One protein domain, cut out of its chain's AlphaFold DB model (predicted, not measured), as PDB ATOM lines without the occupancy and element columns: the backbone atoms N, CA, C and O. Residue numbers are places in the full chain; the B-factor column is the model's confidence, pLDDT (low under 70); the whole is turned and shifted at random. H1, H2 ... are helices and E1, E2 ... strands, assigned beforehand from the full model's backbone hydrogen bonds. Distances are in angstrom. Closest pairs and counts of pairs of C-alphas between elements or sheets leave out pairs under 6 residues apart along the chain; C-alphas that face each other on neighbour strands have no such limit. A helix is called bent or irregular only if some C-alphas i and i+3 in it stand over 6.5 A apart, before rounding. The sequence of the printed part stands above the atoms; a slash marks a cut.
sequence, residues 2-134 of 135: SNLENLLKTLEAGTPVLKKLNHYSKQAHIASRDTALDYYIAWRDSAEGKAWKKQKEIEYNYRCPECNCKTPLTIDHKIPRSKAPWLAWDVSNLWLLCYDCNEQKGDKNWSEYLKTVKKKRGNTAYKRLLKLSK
ATOM      1  N   SER A   2     -11.581  -9.169  83.003       73.56
ATOM      2  CA  SER A   2     -11.207  -7.748  82.804       73.56
ATOM      3  C   SER A   2     -10.236  -7.452  81.647       73.56
ATOM      4  O   SER A   2     -10.322  -6.397  81.028       73.56
ATOM      5  N   ASN A   3      -9.319  -8.366  81.319       76.69
ATOM      6  CA  ASN A   3      -8.301  -8.107  80.291       76.69
ATOM      7  C   ASN A   3      -8.861  -8.137  78.859       76.69
ATOM      8  O   ASN A   3      -8.413  -7.378  78.003       76.69
ATOM      9  N   LEU A   4      -9.856  -8.995  78.603       78.19
ATOM     10  CA  LEU A   4     -10.469  -9.123  77.279       78.19
ATOM     11  C   LEU A   4     -11.357  -7.909  76.964       78.19
ATOM     12  O   LEU A   4     -11.326  -7.386  75.855       78.19
ATOM     13  N   GLU A   5     -12.096  -7.423  77.961       82.25
ATOM     14  CA  GLU A   5     -12.946  -6.232  77.848       82.25
ATOM     15  C   GLU A   5     -12.126  -4.954  77.643       82.25
ATOM     16  O   GLU A   5     -12.495  -4.103  76.834       82.25
ATOM     17  N   ASN A   6     -10.981  -4.826  78.320       82.06
ATOM     18  CA  ASN A   6     -10.068  -3.701  78.110       82.06
ATOM     19  C   ASN A   6      -9.435  -3.723  76.710       82.06
ATOM     20  O   ASN A   6      -9.294  -2.671  76.081       82.06
ATOM     21  N   LEU A   7      -9.099  -4.911  76.194       79.75
ATOM     22  CA  LEU A   7      -8.598  -5.070  74.829       79.75
ATOM     23  C   LEU A   7      -9.670  -4.697  73.793       79.75
ATOM     24  O   LEU A   7      -9.381  -3.935  72.874       79.75
ATOM     25  N   LEU A   8     -10.909  -5.169  73.972       81.62
ATOM     26  CA  LEU A   8     -12.052  -4.824  73.118       81.62
ATOM     27  C   LEU A   8     -12.308  -3.314  73.093       81.62
ATOM     28  O   LEU A   8     -12.331  -2.729  72.014       81.62
ATOM     29  N   LYS A   9     -12.368  -2.658  74.259       79.94
ATOM     30  CA  LYS A   9     -12.518  -1.194  74.350       79.94
ATOM     31  C   LYS A   9     -11.389  -0.442  73.643       79.94
ATOM     32  O   LYS A   9     -11.633   0.568  72.987       79.94
ATOM     33  N   THR A  10     -10.155  -0.939  73.739       78.25
ATOM     34  CA  THR A  10      -8.995  -0.342  73.053       78.25
ATOM     35  C   THR A  10      -9.112  -0.475  71.530       78.25
ATOM     36  O   THR A  10      -8.856   0.484  70.800       78.25
ATOM     37  N   LEU A  11      -9.545  -1.637  71.031       77.31
ATOM     38  CA  LEU A  11      -9.768  -1.879  69.600       77.31
ATOM     39  C   LEU A  11     -10.937  -1.047  69.046       77.31
ATOM     40  O   LEU A  11     -10.837  -0.464  67.960       77.31
ATOM     41  N   GLU A  12     -12.026  -0.941  69.805       81.56
ATOM     42  CA  GLU A  12     -13.182  -0.104  69.477       81.56
ATOM     43  C   GLU A  12     -12.793   1.376  69.401       81.56
ATOM     44  O   GLU A  12     -13.133   2.047  68.426       81.56
ATOM     45  N   ALA A  13     -11.996   1.866  70.355       77.31
ATOM     46  CA  ALA A  13     -11.482   3.234  70.351       77.31
ATOM     47  C   ALA A  13     -10.491   3.506  69.199       77.31
ATOM     48  O   ALA A  13     -10.465   4.608  68.648       77.31
ATOM     49  N   GLY A  14      -9.699   2.509  68.791       79.69
ATOM     50  CA  GLY A  14      -8.762   2.624  67.666       79.69
ATOM     51  C   GLY A  14      -9.439   2.640  66.288       79.69
ATOM     52  O   GLY A  14      -8.918   3.225  65.335       79.69
ATOM     53  N   THR A  15     -10.630   2.048  66.167       88.06
ATOM     54  CA  THR A  15     -11.326   1.879  64.880       88.06
ATOM     55  C   THR A  15     -11.684   3.212  64.193       88.06
ATOM     56  O   THR A  15     -11.405   3.354  62.996       88.06
ATOM     57  N   PRO A  16     -12.250   4.227  64.878       91.38
ATOM     58  CA  PRO A  16     -12.477   5.551  64.293       91.38
ATOM     59  C   PRO A  16     -11.196   6.239  63.805       91.38
ATOM     60  O   PRO A  16     -11.200   6.848  62.732       91.38
ATOM     61  N   VAL A  17     -10.093   6.113  64.553       89.44
ATOM     62  CA  VAL A  17      -8.792   6.695  64.184       89.44
ATOM     63  C   VAL A  17      -8.276   6.060  62.895       89.44
ATOM     64  O   VAL A  17      -7.937   6.775  61.952       89.44
ATOM     65  N   LEU A  18      -8.305   4.727  62.802       89.88
ATOM     66  CA  LEU A  18      -7.910   3.999  61.595       89.88
ATOM     67  C   LEU A  18      -8.776   4.374  60.385       89.88
ATOM     68  O   LEU A  18      -8.244   4.609  59.300       89.88
ATOM     69  N   LYS A  19     -10.099   4.500  60.560       92.06
ATOM     70  CA  LYS A  19     -11.008   4.954  59.490       92.06
ATOM     71  C   LYS A  19     -10.637   6.352  58.985       92.06
ATOM     72  O   LYS A  19     -10.612   6.572  57.773       92.06
ATOM     73  N   LYS A  20     -10.320   7.279  59.893       93.50
ATOM     74  CA  LYS A  20      -9.914   8.652  59.558       93.50
ATOM     75  C   LYS A  20      -8.561   8.687  58.837       93.50
ATOM     76  O   LYS A  20      -8.439   9.353  57.813       93.50
ATOM     77  N   LEU A  21      -7.576   7.921  59.311       93.44
ATOM     78  CA  LEU A  21      -6.274   7.782  58.649       93.44
ATOM     79  C   LEU A  21      -6.410   7.188  57.243       93.44
ATOM     80  O   LEU A  21      -5.828   7.715  56.299       93.44
ATOM     81  N   ASN A  22      -7.229   6.147  57.081       93.56
ATOM     82  CA  ASN A  22      -7.512   5.557  55.775       93.56
ATOM     83  C   ASN A  22      -8.179   6.565  54.822       93.56
ATOM     84  O   ASN A  22      -7.816   6.650  53.650       93.56
ATOM     85  N   HIS A  23      -9.118   7.374  55.326       92.94
ATOM     86  CA  HIS A  23      -9.716   8.459  54.550       92.94
ATOM     87  C   HIS A  23      -8.657   9.461  54.073       92.94
ATOM     88  O   HIS A  23      -8.587   9.737  52.878       92.94
ATOM     89  N   TYR A  24      -7.800   9.967  54.965       93.62
ATOM     90  CA  TYR A  24      -6.750  10.916  54.583       93.62
ATOM     91  C   TYR A  24      -5.726  10.318  53.624       93.62
ATOM     92  O   TYR A  24      -5.350  10.971  52.656       93.62
ATOM     93  N   SER A  25      -5.327   9.063  53.841       90.88
ATOM     94  CA  SER A  25      -4.454   8.335  52.921       90.88
ATOM     95  C   SER A  25      -5.065   8.262  51.518       90.88
ATOM     96  O   SER A  25      -4.399   8.576  50.531       90.88
ATOM     97  N   LYS A  26      -6.367   7.958  51.424       89.88
ATOM     98  CA  LYS A  26      -7.096   7.954  50.152       89.88
ATOM     99  C   LYS A  26      -7.123   9.338  49.498       89.88
ATOM    100  O   LYS A  26      -6.897   9.426  48.295       89.88
ATOM    101  N   GLN A  27      -7.372  10.403  50.261       92.75
ATOM    102  CA  GLN A  27      -7.374  11.771  49.726       92.75
ATOM    103  C   GLN A  27      -5.993  12.186  49.211       92.75
ATOM    104  O   GLN A  27      -5.885  12.695  48.100       92.75
ATOM    105  N   ALA A  28      -4.931  11.901  49.966       87.69
ATOM    106  CA  ALA A  28      -3.561  12.180  49.546       87.69
ATOM    107  C   ALA A  28      -3.193  11.424  48.258       87.69
ATOM    108  O   ALA A  28      -2.581  11.992  47.354       87.69
ATOM    109  N   HIS A  29      -3.616  10.161  48.139       85.94
ATOM    110  CA  HIS A  29      -3.423   9.378  46.921       85.94
ATOM    111  C   HIS A  29      -4.164   9.978  45.715       85.94
ATOM    112  O   HIS A  29      -3.583  10.082  44.636       85.94
ATOM    113  N   ILE A  30      -5.424  10.393  45.891       88.50
ATOM    114  CA  ILE A  30      -6.217  11.036  44.830       88.50
ATOM    115  C   ILE A  30      -5.552  12.341  44.385       88.50
ATOM    116  O   ILE A  30      -5.324  12.516  43.194       88.50
ATOM    117  N   ALA A  31      -5.166  13.202  45.328       88.88
ATOM    118  CA  ALA A  31      -4.499  14.462  45.018       88.88
ATOM    119  C   ALA A  31      -3.190  14.235  44.243       88.88
ATOM    120  O   ALA A  31      -2.979  14.839  43.197       88.88
ATOM    121  N   SER A  32      -2.349  13.295  44.692       86.12
ATOM    122  CA  SER A  32      -1.112  12.935  43.988       86.12
ATOM    123  C   SER A  32      -1.374  12.423  42.567       86.12
ATOM    124  O   SER A  32      -0.649  12.782  41.637       86.12
ATOM    125  N   ARG A  33      -2.420  11.611  42.382       89.50
ATOM    126  CA  ARG A  33      -2.836  11.110  41.069       89.50
ATOM    127  C   ARG A  33      -3.280  12.232  40.141       89.50
ATOM    128  O   ARG A  33      -2.891  12.217  38.975       89.50
ATOM    129  N   ASP A  34      -4.085  13.157  40.640       91.56
ATOM    130  CA  ASP A  34      -4.647  14.239  39.835       91.56
ATOM    131  C   ASP A  34      -3.544  15.226  39.433       91.56
ATOM    132  O   ASP A  34      -3.372  15.501  38.250       91.56
ATOM    133  N   THR A  35      -2.665  15.600  40.367       91.31
ATOM    134  CA  THR A  35      -1.469  16.396  40.059       91.31
ATOM    135  C   THR A  35      -0.575  15.725  39.009       91.31
ATOM    136  O   THR A  35      -0.140  16.367  38.052       91.31
ATOM    137  N   ALA A  36      -0.299  14.425  39.138       91.44
ATOM    138  CA  ALA A  36       0.521  13.715  38.156       91.44
ATOM    139  C   ALA A  36      -0.154  13.622  36.775       91.44
ATOM    140  O   ALA A  36       0.530  13.609  35.748       91.44
ATOM    141  N   LEU A  37      -1.489  13.562  36.737       91.75
ATOM    142  CA  LEU A  37      -2.259  13.619  35.501       91.75
ATOM    143  C   LEU A  37      -2.132  14.986  34.826       91.75
ATOM    144  O   LEU A  37      -1.889  15.027  33.622       91.75
ATOM    145  N   ASP A  38      -2.235  16.071  35.586       94.12
ATOM    146  CA  ASP A  38      -2.095  17.427  35.054       94.12
ATOM    147  C   ASP A  38      -0.710  17.639  34.435       94.12
ATOM    148  O   ASP A  38      -0.605  18.093  33.293       94.12
ATOM    149  N   TYR A  39       0.352  17.203  35.122       93.19
ATOM    150  CA  TYR A  39       1.709  17.237  34.572       93.19
ATOM    151  C   TYR A  39       1.845  16.404  33.297       93.19
ATOM    152  O   TYR A  39       2.428  16.868  32.316       93.19
ATOM    153  N   TYR A  40       1.283  15.192  33.276       95.62
ATOM    154  CA  TYR A  40       1.296  14.352  32.082       95.62
ATOM    155  C   TYR A  40       0.552  15.004  30.908       95.62
ATOM    156  O   TYR A  40       1.060  14.972  29.790       95.62
ATOM    157  N   ILE A  41      -0.628  15.591  31.134       96.31
ATOM    158  CA  ILE A  41      -1.405  16.272  30.086       96.31
ATOM    159  C   ILE A  41      -0.627  17.472  29.548       96.31
ATOM    160  O   ILE A  41      -0.465  17.588  28.333       96.31
ATOM    161  N   ALA A  42      -0.087  18.308  30.439       96.62
ATOM    162  CA  ALA A  42       0.713  19.466  30.057       96.62
ATOM    163  C   ALA A  42       1.932  19.056  29.213       96.62
ATOM    164  O   ALA A  42       2.163  19.618  28.142       96.62
ATOM    165  N   TRP A  43       2.669  18.026  29.642       96.81
ATOM    166  CA  TRP A  43       3.800  17.491  28.883       96.81
ATOM    167  C   TRP A  43       3.367  16.879  27.545       96.81
ATOM    168  O   TRP A  43       3.953  17.199  26.512       96.81
ATOM    169  N   ARG A  44       2.320  16.046  27.525       96.94
ATOM    170  CA  ARG A  44       1.807  15.382  26.312       96.94
ATOM    171  C   ARG A  44       1.446  16.396  25.230       96.94
ATOM    172  O   ARG A  44       1.711  16.158  24.051       96.94
ATOM    173  N   ASP A  45       0.829  17.502  25.636       96.94
ATOM    174  CA  ASP A  45       0.319  18.520  24.720       96.94
ATOM    175  C   ASP A  45       1.388  19.565  24.342       96.94
ATOM    176  O   ASP A  45       1.220  20.291  23.351       96.94
ATOM    177  N   SER A  46       2.519  19.579  25.055       97.56
ATOM    178  CA  SER A  46       3.701  20.386  24.740       97.56
ATOM    179  C   SER A  46       4.389  19.964  23.430       97.56
ATOM    180  O   SER A  46       4.142  18.893  22.867       97.56
ATOM    181  N   ALA A  47       5.293  20.815  22.933       98.44
ATOM    182  CA  ALA A  47       6.131  20.492  21.778       98.44
ATOM    183  C   ALA A  47       7.053  19.289  22.047       98.44
ATOM    184  O   ALA A  47       7.246  18.457  21.162       98.44
ATOM    185  N   GLU A  48       7.570  19.171  23.272       97.50
ATOM    186  CA  GLU A  48       8.453  18.082  23.692       97.50
ATOM    187  C   GLU A  48       7.734  16.728  23.646       97.50
ATOM    188  O   GLU A  48       8.207  15.800  22.991       97.50
ATOM    189  N   GLY A  49       6.545  16.623  24.249       97.19
ATOM    190  CA  GLY A  49       5.757  15.386  24.242       97.19
ATOM    191  C   GLY A  49       5.324  14.965  22.835       97.19
ATOM    192  O   GLY A  49       5.381  13.784  22.477       97.19
ATOM    193  N   LYS A  50       4.963  15.931  21.982       98.12
ATOM    194  CA  LYS A  50       4.659  15.679  20.562       98.12
ATOM    195  C   LYS A  50       5.888  15.198  19.788       98.12
ATOM    196  O   LYS A  50       5.768  14.256  19.000       98.12
ATOM    197  N   ALA A  51       7.058  15.793  20.023       98.19
ATOM    198  CA  ALA A  51       8.317  15.366  19.415       98.19
ATOM    199  C   ALA A  51       8.712  13.954  19.871       98.19
ATOM    200  O   ALA A  51       9.024  13.109  19.031       98.19
ATOM    201  N   TRP A  52       8.591  13.658  21.170       97.62
ATOM    202  CA  TRP A  52       8.810  12.321  21.724       97.62
ATOM    203  C   TRP A  52       7.895  11.283  21.066       97.62
ATOM    204  O   TRP A  52       8.361  10.242  20.596       97.62
ATOM    205  N   LYS A  53       6.592  11.583  20.947       97.69
ATOM    206  CA  LYS A  53       5.632  10.691  20.282       97.69
ATOM    207  C   LYS A  53       6.047  10.436  18.835       97.69
ATOM    208  O   LYS A  53       6.070   9.287  18.402       97.69
ATOM    209  N   LYS A  54       6.402  11.489  18.097       98.25
ATOM    210  CA  LYS A  54       6.821  11.383  16.695       98.25
ATOM    211  C   LYS A  54       8.084  10.534  16.539       98.25
ATOM    212  O   LYS A  54       8.140   9.691  15.646       98.25
ATOM    213  N   GLN A  55       9.067  10.712  17.419       97.50
ATOM    214  CA  GLN A  55      10.276   9.890  17.451       97.50
ATOM    215  C   GLN A  55       9.935   8.413  17.684       97.50
ATOM    216  O   GLN A  55      10.399   7.549  16.941       97.50
ATOM    217  N   LYS A  56       9.053   8.115  18.646       96.31
ATOM    218  CA  LYS A  56       8.604   6.742  18.919       96.31
ATOM    219  C   LYS A  56       7.813   6.125  17.768       96.31
ATOM    220  O   LYS A  56       7.994   4.947  17.472       96.31
ATOM    221  N   GLU A  57       6.981   6.899  17.076       97.06
ATOM    222  CA  GLU A  57       6.298   6.431  15.865       97.06
ATOM    223  C   GLU A  57       7.302   6.029  14.774       97.06
ATOM    224  O   GLU A  57       7.117   4.990  14.140       97.06
ATOM    225  N   ILE A  58       8.387   6.793  14.591       97.19
ATOM    226  CA  ILE A  58       9.466   6.461  13.647       97.19
ATOM    227  C   ILE A  58      10.189   5.180  14.077       97.19
ATOM    228  O   ILE A  58      10.335   4.270  13.261       97.19
ATOM    229  N   GLU A  59      10.579   5.062  15.353       94.56
ATOM    230  CA  GLU A  59      11.206   3.847  15.902       94.56
ATOM    231  C   GLU A  59      10.341   2.597  15.666       94.56
ATOM    232  O   GLU A  59      10.854   1.506  15.415       94.56
ATOM    233  N   TYR A  60       9.017   2.752  15.741       94.50
ATOM    234  CA  TYR A  60       8.055   1.662  15.584       94.50
ATOM    235  C   TYR A  60       7.650   1.441  14.122       94.50
ATOM    236  O   TYR A  60       6.786   0.609  13.837       94.50
ATOM    237  N   ASN A  61       8.246   2.179  13.180       96.00
ATOM    238  CA  ASN A  61       7.873   2.186  11.767       96.00
ATOM    239  C   ASN A  61       6.362   2.418  11.558       96.00
ATOM    240  O   ASN A  61       5.722   1.780  10.718       96.00
ATOM    241  N   TYR A  62       5.777   3.300  12.372       97.06
ATOM    242  CA  TYR A  62       4.352   3.635  12.392       97.06
ATOM    243  C   TYR A  62       3.432   2.419  12.583       97.06
ATOM    244  O   TYR A  62       2.303   2.402  12.087       97.06
ATOM    245  N   ARG A  63       3.916   1.373  13.268       96.50
ATOM    246  CA  ARG A  63       3.171   0.134  13.505       96.50
ATOM    247  C   ARG A  63       3.024  -0.161  14.985       96.50
ATOM    248  O   ARG A  63       3.950   0.018  15.769       96.50
ATOM    249  N   CYS A  64       1.861  -0.676  15.369       96.56
ATOM    250  CA  CYS A  64       1.654  -1.126  16.739       96.56
ATOM    251  C   CYS A  64       2.597  -2.305  17.056       96.56
ATOM    252  O   CYS A  64       2.601  -3.294  16.320       96.56
ATOM    253  N   PRO A  65       3.360  -2.272  18.160       93.62
ATOM    254  CA  PRO A  65       4.312  -3.337  18.468       93.62
ATOM    255  C   PRO A  65       3.636  -4.657  18.876       93.62
ATOM    256  O   PRO A  65       4.224  -5.729  18.699       93.62
ATOM    257  N   GLU A  66       2.388  -4.611  19.360       94.19
ATOM    258  CA  GLU A  66       1.593  -5.809  19.648       94.19
ATOM    259  C   GLU A  66       1.083  -6.457  18.348       94.19
ATOM    260  O   GLU A  66       1.506  -7.564  17.996       94.19
ATOM    261  N   CYS A  67       0.194  -5.771  17.619       95.19
ATOM    262  CA  CYS A  67      -0.573  -6.348  16.508       95.19
ATOM    263  C   CYS A  67      -0.030  -6.022  15.105       95.19
ATOM    264  O   CYS A  67      -0.500  -6.600  14.128       95.19
ATOM    265  N   ASN A  68       0.977  -5.151  14.991       95.44
ATOM    266  CA  ASN A  68       1.639  -4.747  13.743       95.44
ATOM    267  C   ASN A  68       0.765  -3.962  12.737       95.44
ATOM    268  O   ASN A  68       1.186  -3.745  11.592       95.44
ATOM    269  N   CYS A  69      -0.430  -3.511  13.138       96.00
ATOM    270  CA  CYS A  69      -1.282  -2.665  12.300       96.00
ATOM    271  C   CYS A  69      -0.667  -1.268  12.109       96.00
ATOM    272  O   CYS A  69       0.082  -0.786  12.961       96.00
ATOM    273  N   LYS A  70      -0.983  -0.629  10.977       96.06
ATOM    274  CA  LYS A  70      -0.554   0.735  10.638       96.06
ATOM    275  C   LYS A  70      -1.719   1.700  10.868       96.06
ATOM    276  O   LYS A  70      -2.388   2.110   9.925       96.06
ATOM    277  N   THR A  71      -1.987   2.003  12.131       94.88
ATOM    278  CA  THR A  71      -3.017   2.957  12.571       94.88
ATOM    279  C   THR A  71      -2.373   4.041  13.433       94.88
ATOM    280  O   THR A  71      -1.261   3.825  13.926       94.88
ATOM    281  N   PRO A  72      -3.043   5.184  13.672       96.38
ATOM    282  CA  PRO A  72      -2.575   6.157  14.650       96.38
ATOM    283  C   PRO A  72      -2.274   5.489  15.994       96.38
ATOM    284  O   PRO A  72      -3.068   4.684  16.495       96.38
ATOM    285  N   LEU A  73      -1.107   5.801  16.555       98.00
ATOM    286  CA  LEU A  73      -0.686   5.271  17.842       98.00
ATOM    287  C   LEU A  73      -1.040   6.255  18.963       98.00
ATOM    288  O   LEU A  73      -0.989   7.479  18.807       98.00
ATOM    289  N   THR A  74      -1.392   5.703  20.113       97.62
ATOM    290  CA  THR A  74      -1.658   6.399  21.370       97.62
ATOM    291  C   THR A  74      -0.506   6.174  22.338       97.62
ATOM    292  O   THR A  74       0.108   5.106  22.313       97.62
ATOM    293  N   ILE A  75      -0.239   7.157  23.198       97.31
ATOM    294  CA  ILE A  75       0.677   6.996  24.331       97.31
ATOM    295  C   ILE A  75      -0.030   6.166  25.404       97.31
ATOM    296  O   ILE A  75      -1.153   6.491  25.793       97.31
ATOM    297  N   ASP A  76       0.626   5.108  25.866       95.94
ATOM    298  CA  ASP A  76       0.178   4.251  26.963       95.94
ATOM    299  C   ASP A  76       1.248   4.182  28.067       95.94
ATOM    300  O   ASP A  76       2.417   4.504  27.843       95.94
ATOM    301  N   HIS A  77       0.842   3.741  29.259       94.94
ATOM    302  CA  HIS A  77       1.689   3.550  30.434       94.94
ATOM    303  C   HIS A  77       1.945   2.057  30.686       94.94
ATOM    304  O   HIS A  77       1.000   1.299  30.918       94.94
ATOM    305  N   LYS A  78       3.212   1.617  30.714       93.56
ATOM    306  CA  LYS A  78       3.604   0.218  30.998       93.56
ATOM    307  C   LYS A  78       3.097  -0.237  32.373       93.56
ATOM    308  O   LYS A  78       2.596  -1.355  32.518       93.56
ATOM    309  N   ILE A  79       3.200   0.641  33.370       93.88
ATOM    310  CA  ILE A  79       2.544   0.546  34.674       93.88
ATOM    311  C   ILE A  79       1.397   1.568  34.685       93.88
ATOM    312  O   ILE A  79       1.663   2.767  34.586       93.88
ATOM    313  N   PRO A  80       0.130   1.131  34.805       93.62
ATOM    314  CA  PRO A  80      -1.024   2.021  34.729       93.62
ATOM    315  C   PRO A  80      -0.991   3.155  35.756       93.62
ATOM    316  O   PRO A  80      -0.654   2.941  36.923       93.62
ATOM    317  N   ARG A  81      -1.477   4.336  35.353       91.38
ATOM    318  CA  ARG A  81      -1.606   5.520  36.227       91.38
ATOM    319  C   ARG A  81      -2.447   5.274  37.483       91.38
ATOM    320  O   ARG A  81      -2.205   5.905  38.501       91.38
ATOM    321  N   SER A  82      -3.415   4.357  37.429       88.62
ATOM    322  CA  SER A  82      -4.226   3.968  38.592       88.62
ATOM    323  C   SER A  82      -3.440   3.198  39.656       88.62
ATOM    324  O   SER A  82      -3.868   3.157  40.805       88.62
ATOM    325  N   LYS A  83      -2.309   2.583  39.285       89.75
ATOM    326  CA  LYS A  83      -1.450   1.786  40.174       89.75
ATOM    327  C   LYS A  83      -0.187   2.545  40.590       89.75
ATOM    328  O   LYS A  83       0.255   2.395  41.723       89.75
ATOM    329  N   ALA A  84       0.376   3.357  39.693       90.94
ATOM    330  CA  ALA A  84       1.582   4.146  39.943       90.94
ATOM    331  C   ALA A  84       1.450   5.571  39.369       90.94
ATOM    332  O   ALA A  84       2.068   5.884  38.348       90.94
ATOM    333  N   PRO A  85       0.636   6.449  39.988       91.12
ATOM    334  CA  PRO A  85       0.427   7.811  39.496       91.12
ATOM    335  C   PRO A  85       1.721   8.624  39.376       91.12
ATOM    336  O   PRO A  85       1.878   9.374  38.421       91.12
ATOM    337  N   TRP A  86       2.686   8.421  40.276       89.94
ATOM    338  CA  TRP A  86       3.985   9.106  40.249       89.94
ATOM    339  C   TRP A  86       4.820   8.814  38.987       89.94
ATOM    340  O   TRP A  86       5.723   9.582  38.674       89.94
ATOM    341  N   LEU A  87       4.498   7.754  38.232       92.31
ATOM    342  CA  LEU A  87       5.134   7.406  36.953       92.31
ATOM    343  C   LEU A  87       4.344   7.902  35.728       92.31
ATOM    344  O   LEU A  87       4.606   7.455  34.611       92.31
ATOM    345  N   ALA A  88       3.339   8.768  35.900       92.56
ATOM    346  CA  ALA A  88       2.490   9.221  34.793       92.56
ATOM    347  C   ALA A  88       3.258  10.004  33.714       92.56
ATOM    348  O   ALA A  88       2.890   9.946  32.542       92.56
ATOM    349  N   TRP A  89       4.310  10.713  34.117       88.38
ATOM    350  CA  TRP A  89       5.151  11.577  33.283       88.38
ATOM    351  C   TRP A  89       6.547  10.991  33.014       88.38
ATOM    352  O   TRP A  89       7.319  11.559  32.248       88.38
ATOM    353  N   ASP A  90       6.871   9.842  33.614       91.88
ATOM    354  CA  ASP A  90       8.144   9.160  33.403       91.88
ATOM    355  C   ASP A  90       8.157   8.507  32.015       91.88
ATOM    356  O   ASP A  90       7.480   7.504  31.779       91.88
ATOM    357  N   VAL A  91       8.951   9.059  31.095       92.56
ATOM    358  CA  VAL A  91       9.068   8.570  29.713       92.56
ATOM    359  C   VAL A  91       9.526   7.111  29.619       92.56
ATOM    360  O   VAL A  91       9.189   6.444  28.640       92.56
ATOM    361  N   SER A  92      10.222   6.573  30.629       92.00
ATOM    362  CA  SER A  92      10.595   5.151  30.685       92.00
ATOM    363  C   SER A  92       9.380   4.243  30.926       92.00
ATOM    364  O   SER A  92       9.353   3.087  30.484       92.00
ATOM    365  N   ASN A  93       8.329   4.784  31.550       93.88
ATOM    366  CA  ASN A  93       7.035   4.139  31.741       93.88
ATOM    367  C   ASN A  93       6.084   4.355  30.549       93.88
ATOM    368  O   ASN A  93       5.016   3.744  30.508       93.88
ATOM    369  N   LEU A  94       6.453   5.177  29.563       94.88
ATOM    370  CA  LEU A  94       5.636   5.443  28.380       94.88
ATOM    371  C   LEU A  94       6.046   4.578  27.187       94.88
ATOM    372  O   LEU A  94       7.197   4.167  27.026       94.88
ATOM    373  N   TRP A  95       5.075   4.292  26.329       95.50
ATOM    374  CA  TRP A  95       5.263   3.588  25.062       95.50
ATOM    375  C   TRP A  95       4.056   3.821  24.147       95.50
ATOM    376  O   TRP A  95       3.119   4.527  24.524       95.50
ATOM    377  N   LEU A  96       4.087   3.270  22.931       97.00
ATOM    378  CA  LEU A  96       3.011   3.448  21.958       97.00
ATOM    379  C   LEU A  96       2.250   2.149  21.661       97.00
ATOM    380  O   LEU A  96       2.840   1.091  21.444       97.00
ATOM    381  N   LEU A  97       0.928   2.262  21.553       97.06
ATOM    382  CA  LEU A  97       0.017   1.203  21.112       97.06
ATOM    383  C   LEU A  97      -1.042   1.765  20.162       97.06
ATOM    384  O   LEU A  97      -1.321   2.959  20.202       97.06
ATOM    385  N   CYS A  98      -1.657   0.932  19.316       97.75
ATOM    386  CA  CYS A  98      -2.913   1.341  18.680       97.75
ATOM    387  C   CYS A  98      -4.031   1.396  19.732       97.75
ATOM    388  O   CYS A  98      -3.905   0.782  20.794       97.75
ATOM    389  N   TYR A  99      -5.124   2.094  19.416       97.69
ATOM    390  CA  TYR A  99      -6.277   2.226  20.310       97.69
ATOM    391  C   TYR A  99      -6.770   0.862  20.827       97.69
ATOM    392  O   TYR A  99      -6.793   0.649  22.036       97.69
ATOM    393  N   ASP A 100      -7.030  -0.098  19.932       97.06
ATOM    394  CA  ASP A 100      -7.586  -1.410  20.302       97.06
ATOM    395  C   ASP A 100      -6.672  -2.208  21.243       97.06
ATOM    396  O   ASP A 100      -7.132  -2.872  22.171       97.06
ATOM    397  N   CYS A 101      -5.357  -2.179  21.001       96.75
ATOM    398  CA  CYS A 101      -4.389  -2.868  21.855       96.75
ATOM    399  C   CYS A 101      -4.235  -2.164  23.207       96.75
ATOM    400  O   CYS A 101      -4.091  -2.832  24.231       96.75
ATOM    401  N   ASN A 102      -4.286  -0.828  23.217       97.12
ATOM    402  CA  ASN A 102      -4.236  -0.032  24.438       97.12
ATOM    403  C   ASN A 102      -5.463  -0.309  25.325       97.12
ATOM    404  O   ASN A 102      -5.332  -0.640  26.504       97.12
ATOM    405  N   GLU A 103      -6.654  -0.305  24.731       95.94
ATOM    406  CA  GLU A 103      -7.904  -0.658  25.405       95.94
ATOM    407  C   GLU A 103      -7.869  -2.096  25.952       95.94
ATOM    408  O   GLU A 103      -8.172  -2.333  27.123       95.94
ATOM    409  N   GLN A 104      -7.392  -3.066  25.160       94.69
ATOM    410  CA  GLN A 104      -7.242  -4.459  25.604       94.69
ATOM    411  C   GLN A 104      -6.224  -4.644  26.737       94.69
ATOM    412  O   GLN A 104      -6.375  -5.556  27.572       94.69
ATOM    413  N   LYS A 105      -5.167  -3.822  26.778       94.69
ATOM    414  CA  LYS A 105      -4.236  -3.810  27.907       94.69
ATOM    415  C   LYS A 105      -4.974  -3.409  29.180       94.69
ATOM    416  O   LYS A 105      -4.919  -4.160  30.161       94.69
ATOM    417  N   GLY A 106      -5.697  -2.291  29.141       94.75
ATOM    418  CA  GLY A 106      -6.412  -1.751  30.292       94.75
ATOM    419  C   GLY A 106      -5.464  -1.473  31.464       94.75
ATOM    420  O   GLY A 106      -4.398  -0.877  31.298       94.75
ATOM    421  N   ASP A 107      -5.828  -1.954  32.653       94.50
ATOM    422  CA  ASP A 107      -5.078  -1.768  33.899       94.50
ATOM    423  C   ASP A 107      -4.039  -2.873  34.178       94.50
ATOM    424  O   ASP A 107      -3.495  -2.958  35.285       94.50
ATOM    425  N   LYS A 108      -3.734  -3.734  33.203       95.31
ATOM    426  CA  LYS A 108      -2.692  -4.756  33.365       95.31
ATOM    427  C   LYS A 108      -1.332  -4.086  33.502       95.31
ATOM    428  O   LYS A 108      -0.987  -3.199  32.718       95.31
ATOM    429  N   ASN A 109      -0.541  -4.532  34.475       91.81
ATOM    430  CA  ASN A 109       0.871  -4.162  34.514       91.81
ATOM    431  C   ASN A 109       1.636  -4.848  33.368       91.81
ATOM    432  O   ASN A 109       1.139  -5.772  32.716       91.81
ATOM    433  N   TRP A 110       2.874  -4.415  33.139       90.44
ATOM    434  CA  TRP A 110       3.709  -4.919  32.050       90.44
ATOM    435  C   TRP A 110       3.843  -6.451  32.026       90.44
ATOM    436  O   TRP A 110       3.698  -7.071  30.974       90.44
ATOM    437  N   SER A 111       4.057  -7.086  33.181       91.50
ATOM    438  CA  SER A 111       4.239  -8.543  33.282       91.50
ATOM    439  C   SER A 111       2.956  -9.311  32.940       91.50
ATOM    440  O   SER A 111       2.980 -10.259  32.150       91.50
ATOM    441  N   GLU A 112       1.816  -8.882  33.488       94.25
ATOM    442  CA  GLU A 112       0.488  -9.438  33.191       94.25
ATOM    443  C   GLU A 112       0.145  -9.310  31.707       94.25
ATOM    444  O   GLU A 112      -0.354 -10.244  31.064       94.25
ATOM    445  N   TYR A 113       0.446  -8.145  31.146       94.00
ATOM    446  CA  TYR A 113       0.166  -7.851  29.758       94.00
ATOM    447  C   TYR A 113       1.054  -8.673  28.811       94.00
ATOM    448  O   TYR A 113       0.531  -9.317  27.901       94.00
ATOM    449  N   LEU A 114       2.363  -8.792  29.071       93.81
ATOM    450  CA  LEU A 114       3.262  -9.649  28.285       93.81
ATOM    451  C   LEU A 114       2.806 -11.116  28.251       93.81
ATOM    452  O   LEU A 114       2.841 -11.747  27.190       93.81
ATOM    453  N   LYS A 115       2.341 -11.659  29.385       95.25
ATOM    454  CA  LYS A 115       1.761 -13.015  29.448       95.25
ATOM    455  C   LYS A 115       0.528 -13.128  28.546       95.25
ATOM    456  O   LYS A 115       0.397 -14.101  27.800       95.25
ATOM    457  N   THR A 116      -0.339 -12.115  28.573       94.88
ATOM    458  CA  THR A 116      -1.544 -12.045  27.732       94.88
ATOM    459  C   THR A 116      -1.189 -12.019  26.247       94.88
ATOM    460  O   THR A 116      -1.743 -12.801  25.474       94.88
ATOM    461  N   VAL A 117      -0.231 -11.181  25.845       95.19
ATOM    462  CA  VAL A 117       0.208 -11.081  24.446       95.19
ATOM    463  C   VAL A 117       0.851 -12.378  23.977       95.19
ATOM    464  O   VAL A 117       0.505 -12.866  22.904       95.19
ATOM    465  N   LYS A 118       1.722 -12.995  24.786       96.12
ATOM    466  CA  LYS A 118       2.330 -14.287  24.443       96.12
ATOM    467  C   LYS A 118       1.267 -15.359  24.192       96.12
ATOM    468  O   LYS A 118       1.376 -16.093  23.214       96.12
ATOM    469  N   LYS A 119       0.228 -15.413  25.034       95.44
ATOM    470  CA  LYS A 119      -0.888 -16.358  24.890       95.44
ATOM    471  C   LYS A 119      -1.752 -16.069  23.657       95.44
ATOM    472  O   LYS A 119      -2.100 -17.000  22.945       95.44
ATOM    473  N   LYS A 120      -2.108 -14.803  23.403       94.38
ATOM    474  CA  LYS A 120      -3.053 -14.415  22.335       94.38
ATOM    475  C   LYS A 120      -2.421 -14.274  20.946       94.38
ATOM    476  O   LYS A 120      -3.075 -14.548  19.949       94.38
ATOM    477  N   ARG A 121      -1.184 -13.775  20.870       92.81
ATOM    478  CA  ARG A 121      -0.508 -13.358  19.623       92.81
ATOM    479  C   ARG A 121       0.752 -14.174  19.316       92.81
ATOM    480  O   ARG A 121       1.353 -13.997  18.258       92.81
ATOM    481  N   GLY A 122       1.177 -15.039  20.236       93.94
ATOM    482  CA  GLY A 122       2.350 -15.892  20.080       93.94
ATOM    483  C   GLY A 122       3.691 -15.193  20.336       93.94
ATOM    484  O   GLY A 122       3.782 -14.036  20.757       93.94
ATOM    485  N   ASN A 123       4.774 -15.933  20.081       95.38
ATOM    486  CA  ASN A 123       6.134 -15.527  20.448       95.38
ATOM    487  C   ASN A 123       6.657 -14.314  19.670       95.38
ATOM    488  O   ASN A 123       7.474 -13.567  20.206       95.38
ATOM    489  N   THR A 124       6.213 -14.095  18.432       93.12
ATOM    490  CA  THR A 124       6.692 -12.970  17.615       93.12
ATOM    491  C   THR A 124       6.281 -11.630  18.223       93.12
ATOM    492  O   THR A 124       7.129 -10.758  18.407       93.12
ATOM    493  N   ALA A 125       5.009 -11.477  18.607       93.12
ATOM    494  CA  ALA A 125       4.522 -10.270  19.277       93.12
ATOM    495  C   ALA A 125       5.175 -10.083  20.652       93.12
ATOM    496  O   ALA A 125       5.662  -9.001  20.968       93.12
ATOM    497  N   TYR A 126       5.281 -11.161  21.431       94.50
ATOM    498  CA  TYR A 126       5.968 -11.147  22.722       94.50
ATOM    499  C   TYR A 126       7.424 -10.655  22.613       94.50
ATOM    500  O   TYR A 126       7.843  -9.791  23.380       94.50
ATOM    501  N   LYS A 127       8.191 -11.147  21.629       92.69
ATOM    502  CA  LYS A 127       9.581 -10.716  21.397       92.69
ATOM    503  C   LYS A 127       9.680  -9.245  20.980       92.69
ATOM    504  O   LYS A 127      10.602  -8.570  21.434       92.69
ATOM    505  N   ARG A 128       8.742  -8.736  20.164       91.31
ATOM    506  CA  ARG A 128       8.675  -7.298  19.832       91.31
ATOM    507  C   ARG A 128       8.510  -6.456  21.094       91.31
ATOM    508  O   ARG A 128       9.278  -5.523  21.291       91.31
ATOM    509  N   LEU A 129       7.581  -6.833  21.973       92.06
ATOM    510  CA  LEU A 129       7.346  -6.119  23.229       92.06
ATOM    511  C   LEU A 129       8.537  -6.188  24.189       92.06
ATOM    512  O   LEU A 129       8.916  -5.170  24.756       92.06
ATOM    513  N   LEU A 130       9.188  -7.347  24.331       89.88
ATOM    514  CA  LEU A 130      10.385  -7.472  25.175       89.88
ATOM    515  C   LEU A 130      11.551  -6.580  24.731       89.88
ATOM    516  O   LEU A 130      12.368  -6.178  25.560       89.88
ATOM    517  N   LYS A 131      11.661  -6.280  23.432       86.69
ATOM    518  CA  LYS A 131      12.680  -5.346  22.939       86.69
ATOM    519  C   LYS A 131      12.423  -3.927  23.457       86.69
ATOM    520  O   LYS A 131      13.374  -3.215  23.745       86.69
ATOM    521  N   LEU A 132      11.155  -3.556  23.644       82.62
ATOM    522  CA  LEU A 132      10.736  -2.235  24.124       82.62
ATOM    523  C   LEU A 132      10.912  -2.037  25.634       82.62
ATOM    524  O   LEU A 132      10.843  -0.909  26.113       82.62
ATOM    525  N   SER A 133      11.123  -3.111  26.400       70.88
ATOM    526  CA  SER A 133      11.387  -3.029  27.843       70.88
ATOM    527  C   SER A 133      12.865  -2.874  28.203       70.88
ATOM    528  O   SER A 133      13.184  -2.832  29.384       70.88
ATOM    529  N   LYS A 134      13.765  -2.853  27.214       60.00
ATOM    530  CA  LYS A 134      15.224  -2.766  27.410       60.00
ATOM    531  C   LYS A 134      15.817  -1.411  26.998       60.00
ATOM    532  O   LYS A 134      17.037  -1.282  26.994       60.00
TER     533      LYS A 134
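What this domain is: This is residues 2 to 134 of the 135 residues of a protein of Dactylococcopsis salina PCC 8305 (UniProt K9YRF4). One long helix, H1, makes an arm whose residues 2 to 28 stick out from a small body, and its other end makes a corner with H2. In the body a hairpin of two short strands, E1 and E2, lies between H2 and H3, and H4 folds back on itself on the side away from H2. The 133 printed residues, mostly helix by class, have named elements in the order H1 H2 E1 E2 H3 H4. The whole is only just loose, close to extended, with a radius of gyration of the C-alphas of 21.2 A, and spans 73 by 37 by 24 A.

How they stand to each other: E1, residues 73 to 77, and E2, residues 94 to 98, form an antiparallel hairpin, with N 74 and O 97 within hydrogen-bond range at 2.7 A. The closest C-alphas of E2 and H2, residues 47 to 59, are those of Lys 56 and Leu 96, 7.2 A apart; those of E1 and H3, residues 99 to 105, are Thr 74 and Tyr 99, 6.3 A apart. H1, residues 2 to 45, and H4, residues 110 to 132, were each assigned as one helix by hydrogen bonds but are bent: C-alphas 13 and 16 are 6.6 A apart, C-alphas 120 and 123 9.4 A. H4a, residues 110 to 120, and H4b, residues 123 to 132, touch, closest at C-alphas Lys 118 and Tyr 126, 5.1 A, and run opposite ways at a shallow tilt of 23 degrees. H1b, residues 16 to 45, and H2 are close but not clearly touching, closest at C-alphas Trp 43 and Gly 49, 5.5 A, and about perpendicular at 77 degrees. Every O i to N i+4 pair is within hydrogen-bond range in H1a, residues 2 to 13, H1b, H2, H3 and H4a, and 5 of 6 in H4b.

Where its parts are: H1a, 16.6 A long, begins at C-alpha 2 (-11.207, -7.748, 82.804), and H1b measures 43.6 A. H2 measures 18.4 A, and H4b ends at C-alpha 132 (10.736, -2.235, 24.124).

The domain as a whole: The C-alphas farthest apart, of Ser 2 and Asn 61, are 74.2 A apart. The printed part has no cut; the links H2 to E1 and E1 to E2 are long. Residue 134 has pLDDT under 70.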